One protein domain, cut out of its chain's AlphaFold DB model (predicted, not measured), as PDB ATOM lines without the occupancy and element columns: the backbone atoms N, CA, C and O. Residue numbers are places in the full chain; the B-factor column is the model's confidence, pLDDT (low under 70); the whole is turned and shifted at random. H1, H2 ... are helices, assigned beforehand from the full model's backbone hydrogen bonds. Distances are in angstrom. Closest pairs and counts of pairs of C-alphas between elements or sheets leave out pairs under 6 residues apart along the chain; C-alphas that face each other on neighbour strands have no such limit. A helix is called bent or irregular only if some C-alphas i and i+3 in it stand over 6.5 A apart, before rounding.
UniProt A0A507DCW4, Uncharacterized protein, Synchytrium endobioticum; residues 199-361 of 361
ATOM      1  N   PRO A 199      21.584 -54.944 211.604       71.19
ATOM      2  CA  PRO A 199      21.131 -56.147 210.918       71.19
ATOM      3  C   PRO A 199      22.233 -57.217 210.948       71.19
ATOM      4  O   PRO A 199      23.405 -56.861 210.789       71.19
ATOM      5  N   PRO A 200      21.891 -58.499 211.154       78.94
ATOM      6  CA  PRO A 200      22.872 -59.574 211.124       78.94
ATOM      7  C   PRO A 200      23.564 -59.625 209.758       78.94
ATOM      8  O   PRO A 200      22.939 -59.392 208.717       78.94
ATOM      9  N   THR A 201      24.863 -59.930 209.755       80.50
ATOM     10  CA  THR A 201      25.608 -60.121 208.507       80.50
ATOM     11  C   THR A 201      25.168 -61.404 207.807       80.50
ATOM     12  O   THR A 201      24.549 -62.289 208.406       80.50
ATOM     13  N   LYS A 202      25.519 -61.542 206.526       76.88
ATOM     14  CA  LYS A 202      25.237 -62.756 205.756       76.88
ATOM     15  C   LYS A 202      25.829 -64.002 206.421       76.88
ATOM     16  O   LYS A 202      25.156 -65.023 206.517       76.88
ATOM     17  N   GLU A 203      27.056 -63.915 206.921       72.94
ATOM     18  CA  GLU A 203      27.754 -65.015 207.593       72.94
ATOM     19  C   GLU A 203      27.038 -65.415 208.887       72.94
ATOM     20  O   GLU A 203      26.849 -66.603 209.145       72.94
ATOM     21  N   GLN A 204      26.571 -64.431 209.664       75.56
ATOM     22  CA  GLN A 204      25.776 -64.681 210.869       75.56
ATOM     23  C   GLN A 204      24.452 -65.376 210.532       75.56
ATOM     24  O   GLN A 204      24.087 -66.342 211.195       75.56
ATOM     25  N   LEU A 205      23.763 -64.941 209.473       78.38
ATOM     26  CA  LEU A 205      22.514 -65.565 209.028       78.38
ATOM     27  C   LEU A 205      22.718 -67.012 208.567       78.38
ATOM     28  O   LEU A 205      21.931 -67.885 208.927       78.38
ATOM     29  N   LEU A 206      23.788 -67.294 207.820       75.25
ATOM     30  CA  LEU A 206      24.130 -68.661 207.414       75.25
ATOM     31  C   LEU A 206      24.452 -69.545 208.628       75.25
ATOM     32  O   LEU A 206      23.988 -70.685 208.697       75.25
ATOM     33  N   GLN A 207      25.177 -69.009 209.612       74.38
ATOM     34  CA  GLN A 207      25.444 -69.702 210.871       74.38
ATOM     35  C   GLN A 207      24.152 -69.980 211.654       74.38
ATOM     36  O   GLN A 207      23.981 -71.075 212.189       74.38
ATOM     37  N   TRP A 208      23.219 -69.026 211.706       83.44
ATOM     38  CA  TRP A 208      21.927 -69.212 212.372       83.44
ATOM     39  C   TRP A 208      21.054 -70.247 211.676       83.44
ATOM     40  O   TRP A 208      20.473 -71.095 212.346       83.44
ATOM     41  N   ILE A 209      20.993 -70.232 210.343       80.62
ATOM     42  CA  ILE A 209      20.302 -71.269 209.562       80.62
ATOM     43  C   ILE A 209      20.853 -72.653 209.915       80.62
ATOM     44  O   ILE A 209      20.082 -73.586 210.143       80.62
ATOM     45  N   TRP A 210      22.179 -72.787 209.985       79.81
ATOM     46  CA  TRP A 210      22.821 -74.043 210.362       79.81
ATOM     47  C   TRP A 210      22.436 -74.480 211.783       79.81
ATOM     48  O   TRP A 210      21.968 -75.602 211.967       79.81
ATOM     49  N   LEU A 211      22.530 -73.573 212.759       78.25
ATOM     50  CA  LEU A 211      22.135 -73.800 214.154       78.25
ATOM     51  C   LEU A 211      20.670 -74.241 214.288       78.25
ATOM     52  O   LEU A 211      20.349 -75.158 215.045       78.25
ATOM     53  N   LEU A 212      19.766 -73.606 213.541       84.19
ATOM     54  CA  LEU A 212      18.343 -73.945 213.536       84.19
ATOM     55  C   LEU A 212      18.107 -75.357 212.994       84.19
ATOM     56  O   LEU A 212      17.350 -76.122 213.593       84.19
ATOM     57  N   ARG A 213      18.781 -75.731 211.903       81.31
ATOM     58  CA  ARG A 213      18.695 -77.081 211.324       81.31
ATOM     59  C   ARG A 213      19.269 -78.145 212.254       81.31
ATOM     60  O   ARG A 213      18.627 -79.175 212.447       81.31
ATOM     61  N   GLU A 214      20.431 -77.884 212.851       76.62
ATOM     62  CA  GLU A 214      21.038 -78.762 213.858       76.62
ATOM     63  C   GLU A 214      20.061 -78.984 215.017       76.62
ATOM     64  O   GLU A 214      19.766 -80.123 215.377       76.62
ATOM     65  N   ARG A 215      19.471 -77.903 215.543       82.38
ATOM     66  CA  ARG A 215      18.501 -78.002 216.635       82.38
ATOM     67  C   ARG A 215      17.256 -78.787 216.250       82.38
ATOM     68  O   ARG A 215      16.759 -79.560 217.067       82.38
ATOM     69  N   ARG A 216      16.760 -78.624 215.020       82.00
ATOM     70  CA  ARG A 216      15.651 -79.441 214.516       82.00
ATOM     71  C   ARG A 216      16.007 -80.907 214.587       82.00
ATOM     72  O   ARG A 216      15.252 -81.673 215.168       82.00
ATOM     73  N   HIS A 217      17.161 -81.272 214.041       73.50
ATOM     74  CA  HIS A 217      17.634 -82.644 214.052       73.50
ATOM     75  C   HIS A 217      17.769 -83.173 215.490       73.50
ATOM     76  O   HIS A 217      17.211 -84.225 215.785       73.50
ATOM     77  N   GLU A 218      18.345 -82.410 216.429       72.31
ATOM     78  CA  GLU A 218      18.364 -82.795 217.853       72.31
ATOM     79  C   GLU A 218      16.953 -83.127 218.397       72.31
ATOM     80  O   GLU A 218      16.791 -84.108 219.123       72.31
ATOM     81  N   LEU A 219      15.928 -82.347 218.026       75.69
ATOM     82  CA  LEU A 219      14.527 -82.570 218.422       75.69
ATOM     83  C   LEU A 219      13.846 -83.742 217.682       75.69
ATOM     84  O   LEU A 219      12.873 -84.307 218.192       75.69
ATOM     85  N   LEU A 220      14.325 -84.113 216.488       70.88
ATOM     86  CA  LEU A 220      13.874 -85.311 215.762       70.88
ATOM     87  C   LEU A 220      14.376 -86.576 216.454       70.88
ATOM     88  O   LEU A 220      13.634 -87.543 216.626       70.88
ATOM     89  N   VAL A 221      15.647 -86.583 216.849       61.56
ATOM     90  CA  VAL A 221      16.277 -87.800 217.361       61.56
ATOM     91  C   VAL A 221      16.023 -87.965 218.864       61.56
ATOM     92  O   VAL A 221      15.966 -89.098 219.352       61.56
ATOM     93  N   ARG A 222      15.768 -86.878 219.609       66.50
ATOM     94  CA  ARG A 222      15.617 -86.925 221.070       66.50
ATOM     95  C   ARG A 222      14.415 -86.149 221.609       66.50
ATOM     96  O   ARG A 222      14.109 -85.047 221.169       66.50
ATOM     97  N   GLU A 223      13.793 -86.700 222.651       65.50
ATOM     98  CA  GLU A 223      12.828 -85.961 223.463       65.50
ATOM     99  C   GLU A 223      13.518 -84.867 224.294       65.50
ATOM    100  O   GLU A 223      14.546 -85.077 224.953       65.50
ATOM    101  N   CYS A 224      12.925 -83.680 224.261       75.00
ATOM    102  CA  CYS A 224      13.255 -82.545 225.102       75.00
ATOM    103  C   CYS A 224      12.227 -82.510 226.231       75.00
ATOM    104  O   CYS A 224      11.107 -82.038 226.043       75.00
ATOM    105  N   THR A 225      12.618 -83.010 227.401       71.00
ATOM    106  CA  THR A 225      11.751 -83.144 228.580       71.00
ATOM    107  C   THR A 225      11.024 -81.854 228.928       71.00
ATOM    108  O   THR A 225       9.831 -81.879 229.182       71.00
ATOM    109  N   GLU A 226      11.696 -80.710 228.839       81.12
ATOM    110  CA  GLU A 226      11.104 -79.415 229.155       81.12
ATOM    111  C   GLU A 226      10.047 -78.978 228.135       81.12
ATOM    112  O   GLU A 226       9.032 -78.411 228.526       81.12
ATOM    113  N   LEU A 227      10.249 -79.260 226.841       82.50
ATOM    114  CA  LEU A 227       9.214 -79.025 225.827       82.50
ATOM    115  C   LEU A 227       8.023 -79.946 226.066       82.50
ATOM    116  O   LEU A 227       6.883 -79.483 226.070       82.50
ATOM    117  N   THR A 228       8.288 -81.225 226.331       79.94
ATOM    118  CA  THR A 228       7.256 -82.209 226.659       79.94
ATOM    119  C   THR A 228       6.476 -81.799 227.915       79.94
ATOM    120  O   THR A 228       5.253 -81.913 227.935       79.94
ATOM    121  N   ASP A 229       7.140 -81.261 228.939       81.44
ATOM    122  CA  ASP A 229       6.513 -80.769 230.167       81.44
ATOM    123  C   ASP A 229       5.642 -79.537 229.913       81.44
ATOM    124  O   ASP A 229       4.505 -79.496 230.385       81.44
ATOM    125  N   ILE A 230       6.121 -78.568 229.124       85.44
ATOM    126  CA  ILE A 230       5.325 -77.402 228.708       85.44
ATOM    127  C   ILE A 230       4.060 -77.872 227.983       85.44
ATOM    128  O   ILE A 230       2.947 -77.514 228.375       85.44
ATOM    129  N   MET A 231       4.214 -78.735 226.979       83.19
ATOM    130  CA  MET A 231       3.099 -79.238 226.176       83.19
ATOM    131  C   MET A 231       2.106 -80.044 227.023       83.19
ATOM    132  O   MET A 231       0.897 -79.833 226.937       83.19
ATOM    133  N   ASN A 232       2.601 -80.913 227.907       82.31
ATOM    134  CA  ASN A 232       1.765 -81.672 228.833       82.31
ATOM    135  C   ASN A 232       1.050 -80.775 229.843       82.31
ATOM    136  O   ASN A 232      -0.099 -81.054 230.180       82.31
ATOM    137  N   SER A 233       1.702 -79.723 230.341       83.81
ATOM    138  CA  SER A 233       1.095 -78.789 231.292       83.81
ATOM    139  C   SER A 233      -0.070 -78.019 230.670       83.81
ATOM    140  O   SER A 233      -1.091 -77.831 231.328       83.81
ATOM    141  N   CYS A 234       0.045 -77.666 229.385       82.12
ATOM    142  CA  CYS A 234      -1.031 -77.055 228.614       82.12
ATOM    143  C   CYS A 234      -2.223 -78.016 228.476       82.12
ATOM    144  O   CYS A 234      -3.329 -77.694 228.905       82.12
ATOM    145  N   VAL A 235      -1.994 -79.235 227.972       79.19
ATOM    146  CA  VAL A 235      -3.074 -80.205 227.698       79.19
ATOM    147  C   VAL A 235      -3.731 -80.737 228.980       79.19
ATOM    148  O   VAL A 235      -4.915 -81.060 228.987       79.19
ATOM    149  N   LYS A 236      -2.982 -80.830 230.087       81.00
ATOM    150  CA  LYS A 236      -3.501 -81.273 231.396       81.00
ATOM    151  C   LYS A 236      -4.088 -80.134 232.234       81.00
ATOM    152  O   LYS A 236      -4.546 -80.382 233.349       81.00
ATOM    153  N   SER A 237      -4.049 -78.897 231.741       80.31
ATOM    154  CA  SER A 237      -4.603 -77.747 232.449       80.31
ATOM    155  C   SER A 237      -6.118 -77.903 232.625       80.31
ATOM    156  O   SER A 237      -6.801 -78.261 231.670       80.31
ATOM    157  N   PRO A 238      -6.699 -77.568 233.792       79.44
ATOM    158  CA  PRO A 238      -8.154 -77.556 233.969       79.44
ATOM    159  C   PRO A 238      -8.862 -76.517 233.081       79.44
ATOM    160  O   PRO A 238     -10.082 -76.564 232.942       79.44
ATOM    161  N   ALA A 239      -8.115 -75.575 232.492       80.62
ATOM    162  CA  ALA A 239      -8.631 -74.634 231.504       80.62
ATOM    163  C   ALA A 239      -8.744 -75.239 230.092       80.62
ATOM    164  O   ALA A 239      -9.477 -74.694 229.269       80.62
ATOM    165  N   PHE A 240      -8.045 -76.346 229.813       81.56
ATOM    166  CA  PHE A 240      -8.080 -77.012 228.516       81.56
ATOM    167  C   PHE A 240      -9.449 -77.653 228.277       81.56
ATOM    168  O   PHE A 240      -9.975 -78.374 229.130       81.56
ATOM    169  N   ARG A 241     -10.013 -77.421 227.090       80.31
ATOM    170  CA  ARG A 241     -11.217 -78.107 226.617       80.31
ATOM    171  C   ARG A 241     -10.933 -78.747 225.260       80.31
ATOM    172  O   ARG A 241     -10.330 -78.081 224.418       80.31
ATOM    173  N   PRO A 242     -11.369 -79.996 225.014       75.81
ATOM    174  CA  PRO A 242     -11.135 -80.681 223.742       75.81
ATOM    175  C   PRO A 242     -11.649 -79.932 222.504       75.81
ATOM    176  O   PRO A 242     -11.154 -80.169 221.407       75.81
ATOM    177  N   GLU A 243     -12.637 -79.048 222.668       82.12
ATOM    178  CA  GLU A 243     -13.249 -78.267 221.589       82.12
ATOM    179  C   GLU A 243     -12.524 -76.946 221.289       82.12
ATOM    180  O   GLU A 243     -12.931 -76.232 220.373       82.12
ATOM    181  N   MET A 244     -11.491 -76.591 222.063       82.50
ATOM    182  CA  MET A 244     -10.731 -75.359 221.846       82.50
ATOM    183  C   MET A 244     -10.030 -75.375 220.492       82.50
ATOM    184  O   MET A 244      -9.512 -76.401 220.037       82.50
ATOM    185  N   MET A 245      -9.970 -74.204 219.866       82.94
ATOM    186  CA  MET A 245      -9.226 -74.046 218.622       82.94
ATOM    187  C   MET A 245      -7.726 -74.162 218.900       82.94
ATOM    188  O   MET A 245      -7.243 -73.763 219.958       82.94
ATOM    189  N   ALA A 246      -6.962 -74.663 217.929       81.44
ATOM    190  CA  ALA A 246      -5.518 -74.853 218.077       81.44
ATOM    191  C   ALA A 246      -4.785 -73.571 218.519       81.44
ATOM    192  O   ALA A 246      -3.884 -73.634 219.349       81.44
ATOM    193  N   ASP A 247      -5.217 -72.404 218.033       82.88
ATOM    194  CA  ASP A 247      -4.637 -71.116 218.426       82.88
ATOM    195  C   ASP A 247      -4.961 -70.692 219.869       82.88
ATOM    196  O   ASP A 247      -4.194 -69.930 220.454       82.88
ATOM    197  N   GLU A 248      -6.056 -71.196 220.446       83.12
ATOM    198  CA  GLU A 248      -6.421 -70.979 221.852       83.12
ATOM    199  C   GLU A 248      -5.660 -71.930 222.781       83.12
ATOM    200  O   GLU A 248      -5.297 -71.552 223.892       83.12
ATOM    201  N   VAL A 249      -5.414 -73.166 222.332       83.31
ATOM    202  CA  VAL A 249      -4.618 -74.155 223.074       83.31
ATOM    203  C   VAL A 249      -3.148 -73.742 223.097       83.31
ATOM    204  O   VAL A 249      -2.510 -73.774 224.143       83.31
ATOM    205  N   TRP A 250      -2.613 -73.328 221.949       86.88
ATOM    206  CA  TRP A 250      -1.218 -72.936 221.776       86.88
ATOM    207  C   TRP A 250      -1.113 -71.416 221.663       86.88
ATOM    208  O   TRP A 250      -0.775 -70.877 220.608       86.88
ATOM    209  N   ASP A 251      -1.451 -70.704 222.739       87.69
ATOM    210  CA  ASP A 251      -1.411 -69.239 222.774       87.69
ATOM    211  C   ASP A 251       0.025 -68.672 222.682       87.69
ATOM    212  O   ASP A 251       1.023 -69.396 222.675       87.69
ATOM    213  N   ASN A 252       0.153 -67.348 222.562       90.19
ATOM    214  CA  ASN A 252       1.463 -66.708 222.410       90.19
ATOM    215  C   ASN A 252       2.373 -66.901 223.628       90.19
ATOM    216  O   ASN A 252       3.588 -66.941 223.459       90.19
ATOM    217  N   GLU A 253       1.827 -67.016 224.835       88.69
ATOM    218  CA  GLU A 253       2.635 -67.195 226.041       88.69
ATOM    219  C   GLU A 253       3.199 -68.616 226.112       88.69
ATOM    220  O   GLU A 253       4.378 -68.802 226.431       88.69
ATOM    221  N   ILE A 254       2.416 -69.612 225.698       89.00
ATOM    222  CA  ILE A 254       2.884 -70.989 225.549       89.00
ATOM    223  C   ILE A 254       3.973 -71.055 224.479       89.00
ATOM    224  O   ILE A 254       5.058 -71.565 224.760       89.00
ATOM    225  N   LEU A 255       3.761 -70.476 223.294       89.50
ATOM    226  CA  LEU A 255       4.790 -70.482 222.246       89.50
ATOM    227  C   LEU A 255       6.070 -69.754 222.680       89.50
ATOM    228  O   LEU A 255       7.168 -70.269 222.470       89.50
ATOM    229  N   LYS A 256       5.954 -68.606 223.363       89.12
ATOM    230  CA  LYS A 256       7.103 -67.906 223.963       89.12
ATOM    231  C   LYS A 256       7.837 -68.772 224.984       89.12
ATOM    232  O   LYS A 256       9.063 -68.719 225.042       89.12
ATOM    233  N   SER A 257       7.120 -69.578 225.768       86.44
ATOM    234  CA  SER A 257       7.740 -70.505 226.723       86.44
ATOM    235  C   SER A 257       8.501 -71.647 226.037       86.44
ATOM    236  O   SER A 257       9.491 -72.136 226.580       86.44
ATOM    237  N   MET A 258       8.091 -72.030 224.822       88.12
ATOM    238  CA  MET A 258       8.750 -73.058 224.012       88.12
ATOM    239  C   MET A 258       9.984 -72.530 223.273       88.12
ATOM    240  O   MET A 258      10.933 -73.291 223.076       88.12
ATOM    241  N   LEU A 259      10.001 -71.243 222.898       88.50
ATOM    242  CA  LEU A 259      11.080 -70.633 222.106       88.50
ATOM    243  C   LEU A 259      12.496 -70.979 222.577       88.50
ATOM    244  O   LEU A 259      13.273 -71.427 221.737       88.50
ATOM    245  N   PRO A 260      12.848 -70.873 223.877       84.25
ATOM    246  CA  PRO A 260      14.203 -71.170 224.340       84.25
ATOM    247  C   PRO A 260      14.671 -72.596 224.034       84.25
ATOM    248  O   PRO A 260      15.854 -72.894 224.167       84.25
ATOM    249  N   TYR A 261      13.750 -73.513 223.741       84.50
ATOM    250  CA  TYR A 261      14.042 -74.918 223.483       84.50
ATOM    251  C   TYR A 261      13.958 -75.286 222.000       84.50
ATOM    252  O   TYR A 261      14.482 -76.331 221.624       84.50
ATOM    253  N   VAL A 262      13.324 -74.470 221.159       87.75
ATOM    254  CA  VAL A 262      13.240 -74.704 219.703       87.75
ATOM    255  C   VAL A 262      14.180 -73.796 218.908       87.75
ATOM    256  O   VAL A 262      14.622 -74.172 217.822       87.75
ATOM    257  N   ILE A 263      14.550 -72.649 219.478       88.44
ATOM    258  CA  ILE A 263      15.539 -71.717 218.943       88.44
ATOM    259  C   ILE A 263      16.813 -71.818 219.801       88.44
ATOM    260  O   ILE A 263      16.718 -71.688 221.023       88.44
ATOM    261  N   PRO A 264      17.990 -72.081 219.204       84.06
ATOM    262  CA  PRO A 264      19.267 -72.064 219.922       84.06
ATOM    263  C   PRO A 264      19.529 -70.708 220.583       84.06
ATOM    264  O   PRO A 264      19.182 -69.676 220.015       84.06
ATOM    265  N   ASP A 265      20.176 -70.696 221.754       76.19
ATOM    266  CA  ASP A 265      20.439 -69.459 222.509       76.19
ATOM    267  C   ASP A 265      21.365 -68.481 221.734       76.19
ATOM    268  O   ASP A 265      21.423 -67.294 222.058       76.19
ATOM    269  N   GLU A 266      22.076 -68.959 220.706       78.12
ATOM    270  CA  GLU A 266      22.928 -68.178 219.796       78.12
ATOM    271  C   GLU A 266      22.180 -67.562 218.605       78.12
ATOM    272  O   GLU A 266      22.741 -66.722 217.895       78.12
ATOM    273  N   VAL A 267      20.944 -68.001 218.353       81.94
ATOM    274  CA  VAL A 267      20.082 -67.469 217.295       81.94
ATOM    275  C   VAL A 267      19.168 -66.428 217.917       81.94
ATOM    276  O   VAL A 267      18.228 -66.740 218.645       81.94
ATOM    277  N   TYR A 268      19.441 -65.161 217.623       79.12
ATOM    278  CA  TYR A 268      18.764 -64.052 218.286       79.12
ATOM    279  C   TYR A 268      17.491 -63.635 217.546       79.12
ATOM    280  O   TYR A 268      17.401 -62.531 217.013       79.12
ATOM    281  N   LEU A 269      16.511 -64.536 217.520       83.50
ATOM    282  CA  LEU A 269      15.160 -64.253 217.039       83.50
ATOM    283  C   LEU A 269      14.201 -64.200 218.225       83.50
ATOM    284  O   LEU A 269      14.086 -65.159 218.995       83.50
ATOM    285  N   THR A 270      13.506 -63.076 218.386       85.12
ATOM    286  CA  THR A 270      12.408 -62.976 219.350       85.12
ATOM    287  C   THR A 270      11.135 -63.610 218.791       85.12
ATOM    288  O   THR A 270      11.028 -63.901 217.600       85.12
ATOM    289  N   PHE A 271      10.134 -63.811 219.653       86.75
ATOM    290  CA  PHE A 271       8.812 -64.242 219.195       86.75
ATOM    291  C   PHE A 271       8.208 -63.258 218.189       86.75
ATOM    292  O   PHE A 271       7.609 -63.676 217.204       86.75
ATOM    293  N   ASP A 272       8.395 -61.961 218.427       87.00
ATOM    294  CA  ASP A 272       7.835 -60.920 217.575       87.00
ATOM    295  C   ASP A 272       8.550 -60.872 216.216       87.00
ATOM    296  O   ASP A 272       7.881 -60.716 215.198       87.00
ATOM    297  N   ASP A 273       9.871 -61.099 216.181       87.69
ATOM    298  CA  ASP A 273      10.623 -61.244 214.923       87.69
ATOM    299  C   ASP A 273      10.119 -62.451 214.126       87.69
ATOM    300  O   ASP A 273       9.875 -62.363 212.926       87.69
ATOM    301  N   LEU A 274       9.910 -63.580 214.810       88.19
ATOM    302  CA  LEU A 274       9.486 -64.828 214.187       88.19
ATOM    303  C   LEU A 274       8.081 -64.737 213.580       88.19
ATOM    304  O   LEU A 274       7.822 -65.301 212.520       88.19
ATOM    305  N   MET A 275       7.173 -64.040 214.263       91.38
ATOM    306  CA  MET A 275       5.785 -63.862 213.833       91.38
ATOM    307  C   MET A 275       5.593 -62.669 212.888       91.38
ATOM    308  O   MET A 275       4.478 -62.449 212.404       91.38
ATOM    309  N   ALA A 276       6.644 -61.889 212.625       90.38
ATOM    310  CA  ALA A 276       6.595 -60.809 211.656       90.38
ATOM    311  C   ALA A 276       6.373 -61.359 210.241       90.38
ATOM    312  O   ALA A 276       6.781 -62.464 209.890       90.38
ATOM    313  N   LYS A 277       5.712 -60.565 209.399       91.44
ATOM    314  CA  LYS A 277       5.583 -60.892 207.976       91.44
ATOM    315  C   LYS A 277       6.905 -60.606 207.258       91.44
ATOM    316  O   LYS A 277       7.588 -59.651 207.643       91.44
ATOM    317  N   PRO A 278       7.241 -61.357 206.193       90.19
ATOM    318  CA  PRO A 278       8.396 -61.027 205.368       90.19
ATOM    319  C   PRO A 278       8.252 -59.600 204.826       90.19
ATOM    320  O   PRO A 278       7.199 -59.225 204.307       90.19
ATOM    321  N   ALA A 279       9.303 -58.797 204.983       87.56
ATOM    322  CA  ALA A 279       9.331 -57.416 204.515       87.56
ATOM    323  C   ALA A 279      10.022 -57.313 203.150       87.56
ATOM    324  O   ALA A 279      10.963 -58.059 202.854       87.56
ATOM    325  N   ASP A 280       9.596 -56.339 202.348       79.12
ATOM    326  CA  ASP A 280      10.242 -56.025 201.076       79.12
ATOM    327  C   ASP A 280      11.717 -55.654 201.303       79.12
ATOM    328  O   ASP A 280      12.049 -54.822 202.149       79.12
ATOM    329  N   GLY A 281      12.617 -56.288 200.546       79.06
ATOM    330  CA  GLY A 281      14.063 -56.065 200.649       79.06
ATOM    331  C   GLY A 281      14.804 -56.964 201.646       79.06
ATOM    332  O   GLY A 281      16.017 -56.810 201.796       79.06
ATOM    333  N   MET A 282      14.132 -57.921 202.300       85.56
ATOM    334  CA  MET A 282      14.832 -58.988 203.026       85.56
ATOM    335  C   MET A 282      15.689 -59.834 202.070       85.56
ATOM    336  O   MET A 282      15.253 -60.187 200.974       85.56
ATOM    337  N   SER A 283      16.907 -60.186 202.496       83.31
ATOM    338  CA  SER A 283      17.759 -61.105 201.735       83.31
ATOM    339  C   SER A 283      17.233 -62.541 201.806       83.31
ATOM    340  O   SER A 283      16.491 -62.902 202.724       83.31
ATOM    341  N   LEU A 284      17.665 -63.388 200.867       83.31
ATOM    342  CA  LEU A 284      17.319 -64.810 200.859       83.31
ATOM    343  C   LEU A 284      17.729 -65.504 202.170       83.31
ATOM    344  O   LEU A 284      16.973 -66.309 202.703       83.31
ATOM    345  N   GLU A 285      18.899 -65.167 202.715       84.50
ATOM    346  CA  GLU A 285      19.397 -65.718 203.978       84.50
ATOM    347  C   GLU A 285      18.541 -65.276 205.172       84.50
ATOM    348  O   GLU A 285      18.257 -66.080 206.056       84.50
ATOM    349  N   MET A 286      18.076 -64.024 205.191       87.12
ATOM    350  CA  MET A 286      17.188 -63.534 206.248       87.12
ATOM    351  C   MET A 286      15.838 -64.259 206.213       87.12
ATOM    352  O   MET A 286      15.347 -64.704 207.256       87.12
ATOM    353  N   LEU A 287      15.260 -64.411 205.016       86.94
ATOM    354  CA  LEU A 287      14.007 -65.139 204.814       86.94
ATOM    355  C   LEU A 287      14.149 -66.611 205.213       86.94
ATOM    356  O   LEU A 287      13.305 -67.139 205.933       86.94
ATOM    357  N   ALA A 288      15.235 -67.263 204.793       85.62
ATOM    358  CA  ALA A 288      15.516 -68.649 205.145       85.62
ATOM    359  C   ALA A 288      15.728 -68.823 206.656       85.62
ATOM    360  O   ALA A 288      15.214 -69.775 207.231       85.62
ATOM    361  N   CYS A 289      16.423 -67.898 207.321       87.31
ATOM    362  CA  CYS A 289      16.617 -67.946 208.770       87.31
ATOM    363  C   CYS A 289      15.281 -67.924 209.533       87.31
ATOM    364  O   CYS A 289      15.051 -68.786 210.382       87.31
ATOM    365  N   HIS A 290      14.369 -67.013 209.179       90.38
ATOM    366  CA  HIS A 290      13.029 -66.962 209.779       90.38
ATOM    367  C   HIS A 290      12.216 -68.223 209.460       90.38
ATOM    368  O   HIS A 290      11.579 -68.791 210.346       90.38
ATOM    369  N   TRP A 291      12.288 -68.710 208.218       91.88
ATOM    370  CA  TRP A 291      11.599 -69.932 207.802       91.88
ATOM    371  C   TRP A 291      12.053 -71.165 208.602       91.88
ATOM    372  O   TRP A 291      11.220 -71.942 209.067       91.88
ATOM    373  N   GLU A 292      13.362 -71.335 208.809       89.31
ATOM    374  CA  GLU A 292      13.923 -72.462 209.569       89.31
ATOM    375  C   GLU A 292      13.561 -72.378 211.062       89.31
ATOM    376  O   GLU A 292      13.340 -73.405 211.709       89.31
ATOM    377  N   ALA A 293      13.451 -71.169 211.615       91.50
ATOM    378  CA  ALA A 293      13.000 -70.955 212.985       91.50
ATOM    379  C   ALA A 293      11.505 -71.275 213.161       91.50
ATOM    380  O   ALA A 293      11.125 -71.913 214.146       91.50
ATOM    381  N   LEU A 294      10.665 -70.906 212.186       91.00
ATOM    382  CA  LEU A 294       9.236 -71.243 212.172       91.00
ATOM    383  C   LEU A 294       9.026 -72.758 212.073       91.00
ATOM    384  O   LEU A 294       8.192 -73.315 212.785       91.00
ATOM    385  N   GLU A 295       9.831 -73.433 211.253       87.44
ATOM    386  CA  GLU A 295       9.811 -74.892 211.127       87.44
ATOM    387  C   GLU A 295      10.172 -75.581 212.455       87.44
ATOM    388  O   GLU A 295       9.530 -76.558 212.846       87.44
ATOM    389  N   ASN A 296      11.154 -75.055 213.197       87.44
ATOM    390  CA  ASN A 296      11.489 -75.577 214.527       87.44
ATOM    391  C   ASN A 296      10.337 -75.406 215.522       87.44
ATOM    392  O   ASN A 296      10.099 -76.302 216.330       87.44
ATOM    393  N   LEU A 297       9.620 -74.280 215.465       88.81
ATOM    394  CA  LEU A 297       8.483 -74.017 216.346       88.81
ATOM    395  C   LEU A 297       7.270 -74.904 216.023       88.81
ATOM    396  O   LEU A 297       6.523 -75.251 216.934       88.81
ATOM    397  N   GLN A 298       7.083 -75.303 214.761       83.25
ATOM    398  CA  GLN A 298       5.991 -76.197 214.352       83.25
ATOM    399  C   GLN A 298       6.147 -77.641 214.843       83.25
ATOM    400  O   GLN A 298       5.158 -78.370 214.910       83.25
ATOM    401  N   LEU A 299       7.365 -78.071 215.191       76.50
ATOM    402  CA  LEU A 299       7.645 -79.399 215.755       76.50
ATOM    403  C   LEU A 299       7.126 -80.592 214.916       76.50
ATOM    404  O   LEU A 299       6.958 -81.686 215.464       76.50
ATOM    405  N   TRP A 300       6.902 -80.404 213.605       63.16
ATOM    406  CA  TRP A 300       6.189 -81.336 212.713       63.16
ATOM    407  C   TRP A 300       6.624 -82.803 212.842       63.16
ATOM    408  O   TRP A 300       5.769 -83.690 212.923       63.16
ATOM    409  N   ASP A 301       7.934 -83.034 212.925       59.03
ATOM    410  CA  ASP A 301       8.553 -84.362 212.909       59.03
ATOM    411  C   ASP A 301       9.320 -84.695 214.208       59.03
ATOM    412  O   ASP A 301      10.160 -85.590 214.233       59.03
ATOM    413  N   THR A 302       9.065 -83.991 215.314       59.69
ATOM    414  CA  THR A 302       9.849 -84.183 216.551       59.69
ATOM    415  C   THR A 302       9.326 -85.320 217.428       59.69
ATOM    416  O   THR A 302       8.125 -85.598 217.463       59.69
ATOM    417  N   LYS A 303      10.213 -85.936 218.225       61.56
ATOM    418  CA  LYS A 303       9.797 -86.897 219.268       61.56
ATOM    419  C   LYS A 303       8.992 -86.245 220.397       61.56
ATOM    420  O   LYS A 303       8.277 -86.933 221.110       61.56
ATOM    421  N   CYS A 304       9.053 -84.922 220.531       57.75
ATOM    422  CA  CYS A 304       8.356 -84.153 221.568       57.75
ATOM    423  C   CYS A 304       6.856 -83.948 221.284       57.75
ATOM    424  O   CYS A 304       6.223 -83.084 221.887       57.75
ATOM    425  N   ARG A 305       6.269 -84.669 220.325       58.31
ATOM    426  CA  ARG A 305       4.950 -84.335 219.794       58.31
ATOM    427  C   ARG A 305       3.817 -84.832 220.694       58.31
ATOM    428  O   ARG A 305       3.590 -86.028 220.841       58.31
ATOM    429  N   ALA A 306       3.017 -83.898 221.206       59.06
ATOM    430  CA  ALA A 306       1.648 -84.199 221.612       59.06
ATOM    431  C   ALA A 306       0.819 -84.486 220.349       59.06
ATOM    432  O   ALA A 306       0.964 -83.774 219.356       59.06
ATOM    433  N   TYR A 307      -0.060 -85.496 220.386       51.34
ATOM    434  CA  TYR A 307      -0.848 -85.998 219.240       51.34
ATOM    435  C   TYR A 307      -1.616 -84.925 218.430       51.34
ATOM    436  O   TYR A 307      -2.054 -85.207 217.318       51.34
ATOM    437  N   SER A 308      -1.760 -83.705 218.951       58.16
ATOM    438  CA  SER A 308      -2.489 -82.577 218.360       58.16
ATOM    439  C   SER A 308      -1.684 -81.271 218.267       58.16
ATOM    440  O   SER A 308      -2.278 -80.216 218.044       58.16
ATOM    441  N   PHE A 309      -0.357 -81.292 218.452       71.75
ATOM    442  CA  PHE A 309       0.435 -80.067 218.306       71.75
ATOM    443  C   PHE A 309       0.454 -79.624 216.837       71.75
ATOM    444  O   PHE A 309       1.006 -80.309 215.967       71.75
ATOM    445  N   HIS A 310      -0.216 -78.504 216.587       76.38
ATOM    446  CA  HIS A 310      -0.312 -77.793 215.320       76.38
ATOM    447  C   HIS A 310      -0.690 -76.349 215.636       76.38
ATOM    448  O   HIS A 310      -1.582 -76.121 216.451       76.38
ATOM    449  N   VAL A 311      -0.018 -75.387 215.010       83.44
ATOM    450  CA  VAL A 311      -0.268 -73.964 215.253       83.44
ATOM    451  C   VAL A 311      -0.541 -73.285 213.907       83.44
ATOM    452  O   VAL A 311       0.415 -72.922 213.211       83.44
ATOM    453  N   PRO A 312      -1.819 -73.125 213.505       85.56
ATOM    454  CA  PRO A 312      -2.192 -72.599 212.192       85.56
ATOM    455  C   PRO A 312      -1.540 -71.253 211.874       85.56
ATOM    456  O   PRO A 312      -0.925 -71.104 210.824       85.56
ATOM    457  N   ARG A 313      -1.548 -70.301 212.817       89.25
ATOM    458  CA  ARG A 313      -0.959 -68.974 212.576       89.25
ATOM    459  C   ARG A 313       0.549 -69.001 212.306       89.25
ATOM    460  O   ARG A 313       1.045 -68.201 211.522       89.25
ATOM    461  N   VAL A 314       1.288 -69.922 212.930       89.75
ATOM    462  CA  VAL A 314       2.727 -70.103 212.662       89.75
ATOM    463  C   VAL A 314       2.915 -70.674 211.251       89.75
ATOM    464  O   VAL A 314       3.843 -70.285 210.549       89.75
ATOM    465  N   GLN A 315       2.013 -71.556 210.805       87.56
ATOM    466  CA  GLN A 315       2.037 -72.124 209.455       87.56
ATOM    467  C   GLN A 315       1.735 -71.044 208.413       87.56
ATOM    468  O   GLN A 315       2.434 -70.967 207.409       87.56
ATOM    469  N   ASP A 316       0.764 -70.171 208.675       90.12
ATOM    470  CA  ASP A 316       0.411 -69.068 207.777       90.12
ATOM    471  C   ASP A 316       1.576 -68.088 207.577       90.12
ATOM    472  O   ASP A 316       1.821 -67.623 206.460       90.12
ATOM    473  N   VAL A 317       2.318 -67.767 208.644       92.44
ATOM    474  CA  VAL A 317       3.530 -66.936 208.546       92.44
ATOM    475  C   VAL A 317       4.621 -67.680 207.772       92.44
ATOM    476  O   VAL A 317       5.229 -67.116 206.864       92.44
ATOM    477  N   GLN A 318       4.829 -68.967 208.049       89.50
ATOM    478  CA  GLN A 318       5.811 -69.782 207.332       89.50
ATOM    479  C   GLN A 318       5.503 -69.897 205.828       89.50
ATOM    480  O   GLN A 318       6.416 -69.849 204.998       89.50
ATOM    481  N   SER A 319       4.226 -70.008 205.454       86.62
ATOM    482  CA  SER A 319       3.788 -69.972 204.056       86.62
ATOM    483  C   SER A 319       4.115 -68.634 203.395       86.62
ATOM    484  O   SER A 319       4.665 -68.638 202.300       86.62
ATOM    485  N   GLN A 320       3.919 -67.503 204.082       90.69
ATOM    486  CA  GLN A 320       4.316 -66.188 203.554       90.69
ATOM    487  C   GLN A 320       5.828 -66.103 203.295       90.69
ATOM    488  O   GLN A 320       6.239 -65.653 202.228       90.69
ATOM    489  N   TYR A 321       6.668 -66.589 204.217       87.44
ATOM    490  CA  TYR A 321       8.117 -66.666 203.980       87.44
ATOM    491  C   TYR A 321       8.468 -67.588 202.806       87.44
ATOM    492  O   TYR A 321       9.372 -67.277 202.033       87.44
ATOM    493  N   THR A 322       7.742 -68.698 202.644       85.00
ATOM    494  CA  THR A 322       7.908 -69.612 201.504       85.00
ATOM    495  C   THR A 322       7.631 -68.886 200.188       85.00
ATOM    496  O   THR A 322       8.447 -68.953 199.271       85.00
ATOM    497  N   ASP A 323       6.529 -68.141 200.112       83.69
ATOM    498  CA  ASP A 323       6.153 -67.371 198.927       83.69
ATOM    499  C   ASP A 323       7.192 -66.289 198.602       83.69
ATOM    500  O   ASP A 323       7.593 -66.149 197.445       83.69
ATOM    501  N   SER A 324       7.699 -65.571 199.611       84.56
ATOM    502  CA  SER A 324       8.758 -64.568 199.428       84.56
ATOM    503  C   SER A 324      10.080 -65.172 198.944       84.56
ATOM    504  O   SER A 324      10.723 -64.600 198.064       84.56
ATOM    505  N   ILE A 325      10.480 -66.337 199.468       81.44
ATOM    506  CA  ILE A 325      11.668 -67.068 198.992       81.44
ATOM    507  C   ILE A 325      11.491 -67.446 197.520       81.44
ATOM    508  O   ILE A 325      12.352 -67.149 196.691       81.44
ATOM    509  N   MET A 326      10.348 -68.046 197.180       76.50
ATOM    510  CA  MET A 326      10.041 -68.449 195.808       76.50
ATOM    511  C   MET A 326      10.018 -67.243 194.860       76.50
ATOM    512  O   MET A 326      10.529 -67.330 193.745       76.50
ATOM    513  N   ALA A 327       9.489 -66.099 195.299       80.25
ATOM    514  CA  ALA A 327       9.454 -64.872 194.507       80.25
ATOM    515  C   ALA A 327      10.851 -64.306 194.190       80.25
ATOM    516  O   ALA A 327      11.030 -63.730 193.119       80.25
ATOM    517  N   LEU A 328      11.843 -64.486 195.072       72.94
ATOM    518  CA  LEU A 328      13.236 -64.094 194.813       72.94
ATOM    519  C   LEU A 328      13.987 -65.107 193.935       72.94
ATOM    520  O   LEU A 328      14.874 -64.720 193.173       72.94
ATOM    521  N   GLU A 329      13.630 -66.392 194.005       63.38
ATOM    522  CA  GLU A 329      14.245 -67.441 193.181       63.38
ATOM    523  C   GLU A 329      13.730 -67.471 191.742       63.38
ATOM    524  O   GLU A 329      14.503 -67.733 190.821       63.38
ATOM    525  N   VAL A 330      12.440 -67.205 191.516       51.03
ATOM    526  CA  VAL A 330      11.827 -67.291 190.179       51.03
ATOM    527  C   VAL A 330      12.528 -66.389 189.144       51.03
ATOM    528  O   VAL A 330      12.764 -66.873 188.039       51.03
ATOM    529  N   PRO A 331      12.948 -65.146 189.456       49.78
ATOM    530  CA  PRO A 331      13.763 -64.328 188.553       49.78
ATOM    531  C   PRO A 331      15.202 -64.839 188.370       49.78
ATOM    532  O   PRO A 331      15.745 -64.727 187.273       49.78
ATOM    533  N   ALA A 332      15.819 -65.413 189.410       44.28
ATOM    534  CA  ALA A 332      17.186 -65.945 189.358       44.28
ATOM    535  C   ALA A 332      17.285 -67.275 188.582       44.28
ATOM    536  O   ALA A 332      18.325 -67.587 188.006       44.28
ATOM    537  N   ALA A 333      16.189 -68.038 188.536       38.81
ATOM    538  CA  ALA A 333      16.093 -69.369 187.942       38.81
ATOM    539  C   ALA A 333      15.472 -69.392 186.531       38.81
ATOM    540  O   ALA A 333      15.121 -70.473 186.047       38.81
ATOM    541  N   PHE A 334      15.370 -68.255 185.821       36.59
ATOM    542  CA  PHE A 334      15.026 -68.208 184.382       36.59
ATOM    543  C   PHE A 334      16.171 -68.749 183.490       36.59
ATOM    544  O   PHE A 334      16.625 -68.125 182.535       36.59
ATOM    545  N   GLY A 335      16.606 -69.963 183.823       38.09
ATOM    546  CA  GLY A 335      17.531 -70.836 183.116       38.09
ATOM    547  C   GLY A 335      17.380 -72.299 183.558       38.09
ATOM    548  O   GLY A 335      17.500 -73.188 182.722       38.09
ATOM    549  N   GLU A 336      17.016 -72.583 184.817       37.97
ATOM    550  CA  GLU A 336      16.927 -73.961 185.317       37.97
ATOM    551  C   GLU A 336      15.707 -74.196 186.220       37.97
ATOM    552  O   GLU A 336      15.599 -73.718 187.346       37.97
ATOM    553  N   LYS A 337      14.765 -75.007 185.724       38.66
ATOM    554  CA  LYS A 337      13.668 -75.561 186.524       38.66
ATOM    555  C   LYS A 337      14.223 -76.561 187.545       38.66
ATOM    556  O   LYS A 337      14.405 -77.724 187.187       38.66
ATOM    557  N   LYS A 338      14.383 -76.151 188.808       39.44
ATOM    558  CA  LYS A 338      14.106 -76.969 190.011       39.44
ATOM    559  C   LYS A 338      14.266 -76.145 191.295       39.44
ATOM    560  O   LYS A 338      15.131 -75.291 191.392       39.44
ATOM    561  N   SER A 339      13.417 -76.441 192.276       41.41
ATOM    562  CA  SER A 339      13.405 -75.896 193.638       41.41
ATOM    563  C   SER A 339      14.716 -76.200 194.380       41.41
ATOM    564  O   SER A 339      14.842 -77.262 194.998       41.41
ATOM    565  N   LEU A 340      15.695 -75.300 194.276       46.00
ATOM    566  CA  LEU A 340      17.070 -75.495 194.748       46.00
ATOM    567  C   LEU A 340      17.469 -74.565 195.913       46.00
ATOM    568  O   LEU A 340      18.587 -74.729 196.381       46.00
ATOM    569  N   TRP A 341      16.621 -73.675 196.468       43.25
ATOM    570  CA  TRP A 341      17.068 -72.738 197.531       43.25
ATOM    571  C   TRP A 341      17.775 -73.400 198.718       43.25
ATOM    572  O   TRP A 341      18.764 -72.867 199.220       43.25
ATOM    573  N   ARG A 342      17.319 -74.587 199.154       45.97
ATOM    574  CA  ARG A 342      17.973 -75.337 200.246       45.97
ATOM    575  C   ARG A 342      19.419 -75.737 199.921       45.97
ATOM    576  O   ARG A 342      20.198 -75.885 200.855       45.97
ATOM    577  N   TYR A 343      19.746 -75.892 198.638       41.22
ATOM    578  CA  TYR A 343      21.074 -76.201 198.099       41.22
ATOM    579  C   TYR A 343      21.835 -74.947 197.613       41.22
ATOM    580  O   TYR A 343      23.061 -74.956 197.591       41.22
ATOM    581  N   ASN A 344      21.125 -73.880 197.219       39.66
ATOM    582  CA  ASN A 344      21.697 -72.620 196.717       39.66
ATOM    583  C   ASN A 344      22.227 -71.725 197.841       39.66
ATOM    584  O   ASN A 344      23.176 -70.963 197.644       39.66
ATOM    585  N   LEU A 345      21.639 -71.822 199.036       45.09
ATOM    586  CA  LEU A 345      22.319 -71.397 200.251       45.09
ATOM    587  C   LEU A 345      23.518 -72.337 200.383       45.09
ATOM    588  O   LEU A 345      23.313 -73.515 200.658       45.09
ATOM    589  N   GLN A 346      24.740 -71.841 200.152       41.28
ATOM    590  CA  GLN A 346      26.013 -72.570 200.297       41.28
ATOM    591  C   GLN A 346      26.287 -72.998 201.758       41.28
ATOM    592  O   GLN A 346      27.401 -72.891 202.258       41.28
ATOM    593  N   VAL A 347      25.260 -73.441 202.476       38.50
ATOM    594  CA  VAL A 347      25.354 -74.197 203.712       38.50
ATOM    595  C   VAL A 347      25.487 -75.651 203.257       38.50
ATOM    596  O   VAL A 347      24.507 -76.205 202.750       38.50
ATOM    597  N   PRO A 348      26.683 -76.257 203.347       34.16
ATOM    598  CA  PRO A 348      26.935 -77.575 202.784       34.16
ATOM    599  C   PRO A 348      25.924 -78.603 203.298       34.16
ATOM    600  O   PRO A 348      25.663 -78.685 204.500       34.16
ATOM    601  N   VAL A 349      25.391 -79.425 202.389       42.00
ATOM    602  CA  VAL A 349      24.924 -80.760 202.773       42.00
ATOM    603  C   VAL A 349      26.177 -81.497 203.229       42.00
ATOM    604  O   VAL A 349      27.144 -81.585 202.478       42.00
ATOM    605  N   ILE A 350      26.188 -81.906 204.492       42.25
ATOM    606  CA  ILE A 350      27.378 -82.353 205.214       42.25
ATOM    607  C   ILE A 350      28.140 -83.408 204.399       42.25
ATOM    608  O   ILE A 350      27.647 -84.513 204.184       42.25
ATOM    609  N   THR A 351      29.373 -83.083 204.004       36.28
ATOM    610  CA  THR A 351      30.438 -84.078 203.877       36.28
ATOM    611  C   THR A 351      31.665 -83.579 204.635       36.28
ATOM    612  O   THR A 351      32.003 -82.395 204.605       36.28
ATOM    613  N   SER A 352      32.345 -84.494 205.325       38.69
ATOM    614  CA  SER A 352      33.552 -84.236 206.125       38.69
ATOM    615  C   SER A 352      34.731 -83.654 205.322       38.69
ATOM    616  O   SER A 352      35.707 -83.171 205.898       38.69
ATOM    617  N   ALA A 353      34.657 -83.682 203.987       33.69
ATOM    618  CA  ALA A 353      35.721 -83.252 203.088       33.69
ATOM    619  C   ALA A 353      35.734 -81.735 202.816       33.69
ATOM    620  O   ALA A 353      36.815 -81.163 202.657       33.69
ATOM    621  N   ASP A 354      34.577 -81.067 202.799       35.56
ATOM    622  CA  ASP A 354      34.492 -79.654 202.391       35.56
ATOM    623  C   ASP A 354      34.998 -78.678 203.471       35.56
ATOM    624  O   ASP A 354      35.483 -77.588 203.164       35.56
ATOM    625  N   LEU A 355      35.003 -79.097 204.740       40.75
ATOM    626  CA  LEU A 355      35.388 -78.260 205.883       40.75
ATOM    627  C   LEU A 355      36.909 -78.122 206.074       40.75
ATOM    628  O   LEU A 355      37.371 -77.120 206.621       40.75
ATOM    629  N   ARG A 356      37.720 -79.048 205.540       33.72
ATOM    630  CA  ARG A 356      39.192 -78.908 205.555       33.72
ATOM    631  C   ARG A 356      39.695 -77.771 204.660       33.72
ATOM    632  O   ARG A 356      40.795 -77.279 204.887       33.72
ATOM    633  N   ARG A 357      38.913 -77.339 203.659       33.03
ATOM    634  CA  ARG A 357      39.294 -76.222 202.772       33.03
ATOM    635  C   ARG A 357      39.040 -74.843 203.378       33.03
ATOM    636  O   ARG A 357      39.685 -73.896 202.950       33.03
ATOM    637  N   TRP A 358      38.146 -74.725 204.359       29.50
ATOM    638  CA  TRP A 358      37.872 -73.449 205.036       29.50
ATOM    639  C   TRP A 358      38.903 -73.104 206.117       29.50
ATOM    640  O   TRP A 358      39.126 -71.935 206.387       29.50
ATOM    641  N   ALA A 359      39.587 -74.097 206.689       31.62
ATOM    642  CA  ALA A 359      40.630 -73.888 207.698       31.62
ATOM    643  C   ALA A 359      42.010 -73.497 207.119       31.62
ATOM    644  O   ALA A 359      42.981 -73.398 207.867       31.62
ATOM    645  N   LEU A 360      42.122 -73.329 205.796       31.08
ATOM    646  CA  LEU A 360      43.390 -73.070 205.100       31.08
ATOM    647  C   LEU A 360      43.364 -71.839 204.176       31.08
ATOM    648  O   LEU A 360      44.325 -71.656 203.430       31.08
ATOM    649  N   ASN A 361      42.325 -71.000 204.237       30.16
ATOM    650  CA  ASN A 361      42.272 -69.727 203.507       30.16
ATOM    651  C   ASN A 361      42.106 -68.540 204.449       30.16
ATOM    652  O   ASN A 361      41.163 -68.584 205.270       30.16
TER     653      ASN A 361
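AT A GLANCE: This is residues 199 to 361 of the 361 residues of an uncharacterized protein of Synchytrium endobioticum (UniProt A0A507DCW4). Three long helices lie side by side in a row, H6 in the middle between H1 and H7; H4 packs across H6 at residues 293 to 297, and H2 packs on H4, running the opposite way and apart from H6. Residues 349 to 361, with H9, stick out as a tail, and residues 331 to 337 stick out as a loop. The printed part has 163 residues with nine named helices, H1 to H9 in chain order, and no named strand; the class is all helix. It is compact, with a radius of gyration of the C-alphas of 17.5 A, and elongated, spanning 58 by 34 by 30 A.

HOW THE PARTS SIT: The longest helix, H7, residues 312 to 332, touches H6, residues 284 to 298, at a shallow tilt of 26 degrees, opposite ways; the closest C-alphas, of Trp 291 and Gln 318, are 5.8 A apart. They form a helical hairpin. H6 is the hub, touching four helices. H1, residues 202 to 221, touches it at a shallow tilt of 21 degrees, the same way, closest at the C-alphas of Ile 209 and Cys 289, 5.0 A. H1 and H7 are apart. H4, residues 252 to 262, touches residues 293 to 297 of H6, about perpendicular at 73 degrees, closest at the C-alphas of Val 262 and Asn 296, 5.5 A. H2, residues 225 to 235, touches H4 at a shallow tilt of 18 degrees, opposite ways, closest at the C-alphas of Leu 227 and Met 258, 6.3 A. H5, residues 271 to 275, only just touches H6, with 3 pairs of C-alphas within 8 A, closest at Leu 274 and His 290, 6.0 A. H3, residues 246 to 249, only just touches H7, with 3 such pairs, closest at Asp 247 and Pro 312, 6.9 A. H8, residues 341 to 344, is near H6; H9, residues 354 to 360, touches no helix. Every O i to N i+4 pair is within hydrogen-bond range in H1, H2, H5 and H6, against 5 of 7 in H4, 15 of 17 in H7 and 0 of 3 in H9, which has 2 of 4 O i to N i+3 pairs within range; H3 and H8 are too short for an O i to N i+4 pair.

IN THESE COORDINATES: H7 is 30.7 A long, from C-alpha 312 at (-2.192, -72.599, 212.192). H1 is 29.0 A long, from C-alpha 202 at (25.237, -62.756, 205.756), and H6 21.0 A. H2 measures 15.1 A and H4 14.5 A; H4 is only just irregular, with C-alphas 257 and 260 6.9 A apart. H9 ends at C-alpha 360, (43.390, -73.070, 205.100).

THE WHOLE: The C-alphas farthest apart, of Pro 238 and Asn 361, are 59.4 A apart. The printed part has no cut. The link from H6 to H7, residues 299 to 311, is long. The mean pLDDT of the printed part is 72.7; residues 221 to 223, 300 to 308 and 329 to 361 are under 70.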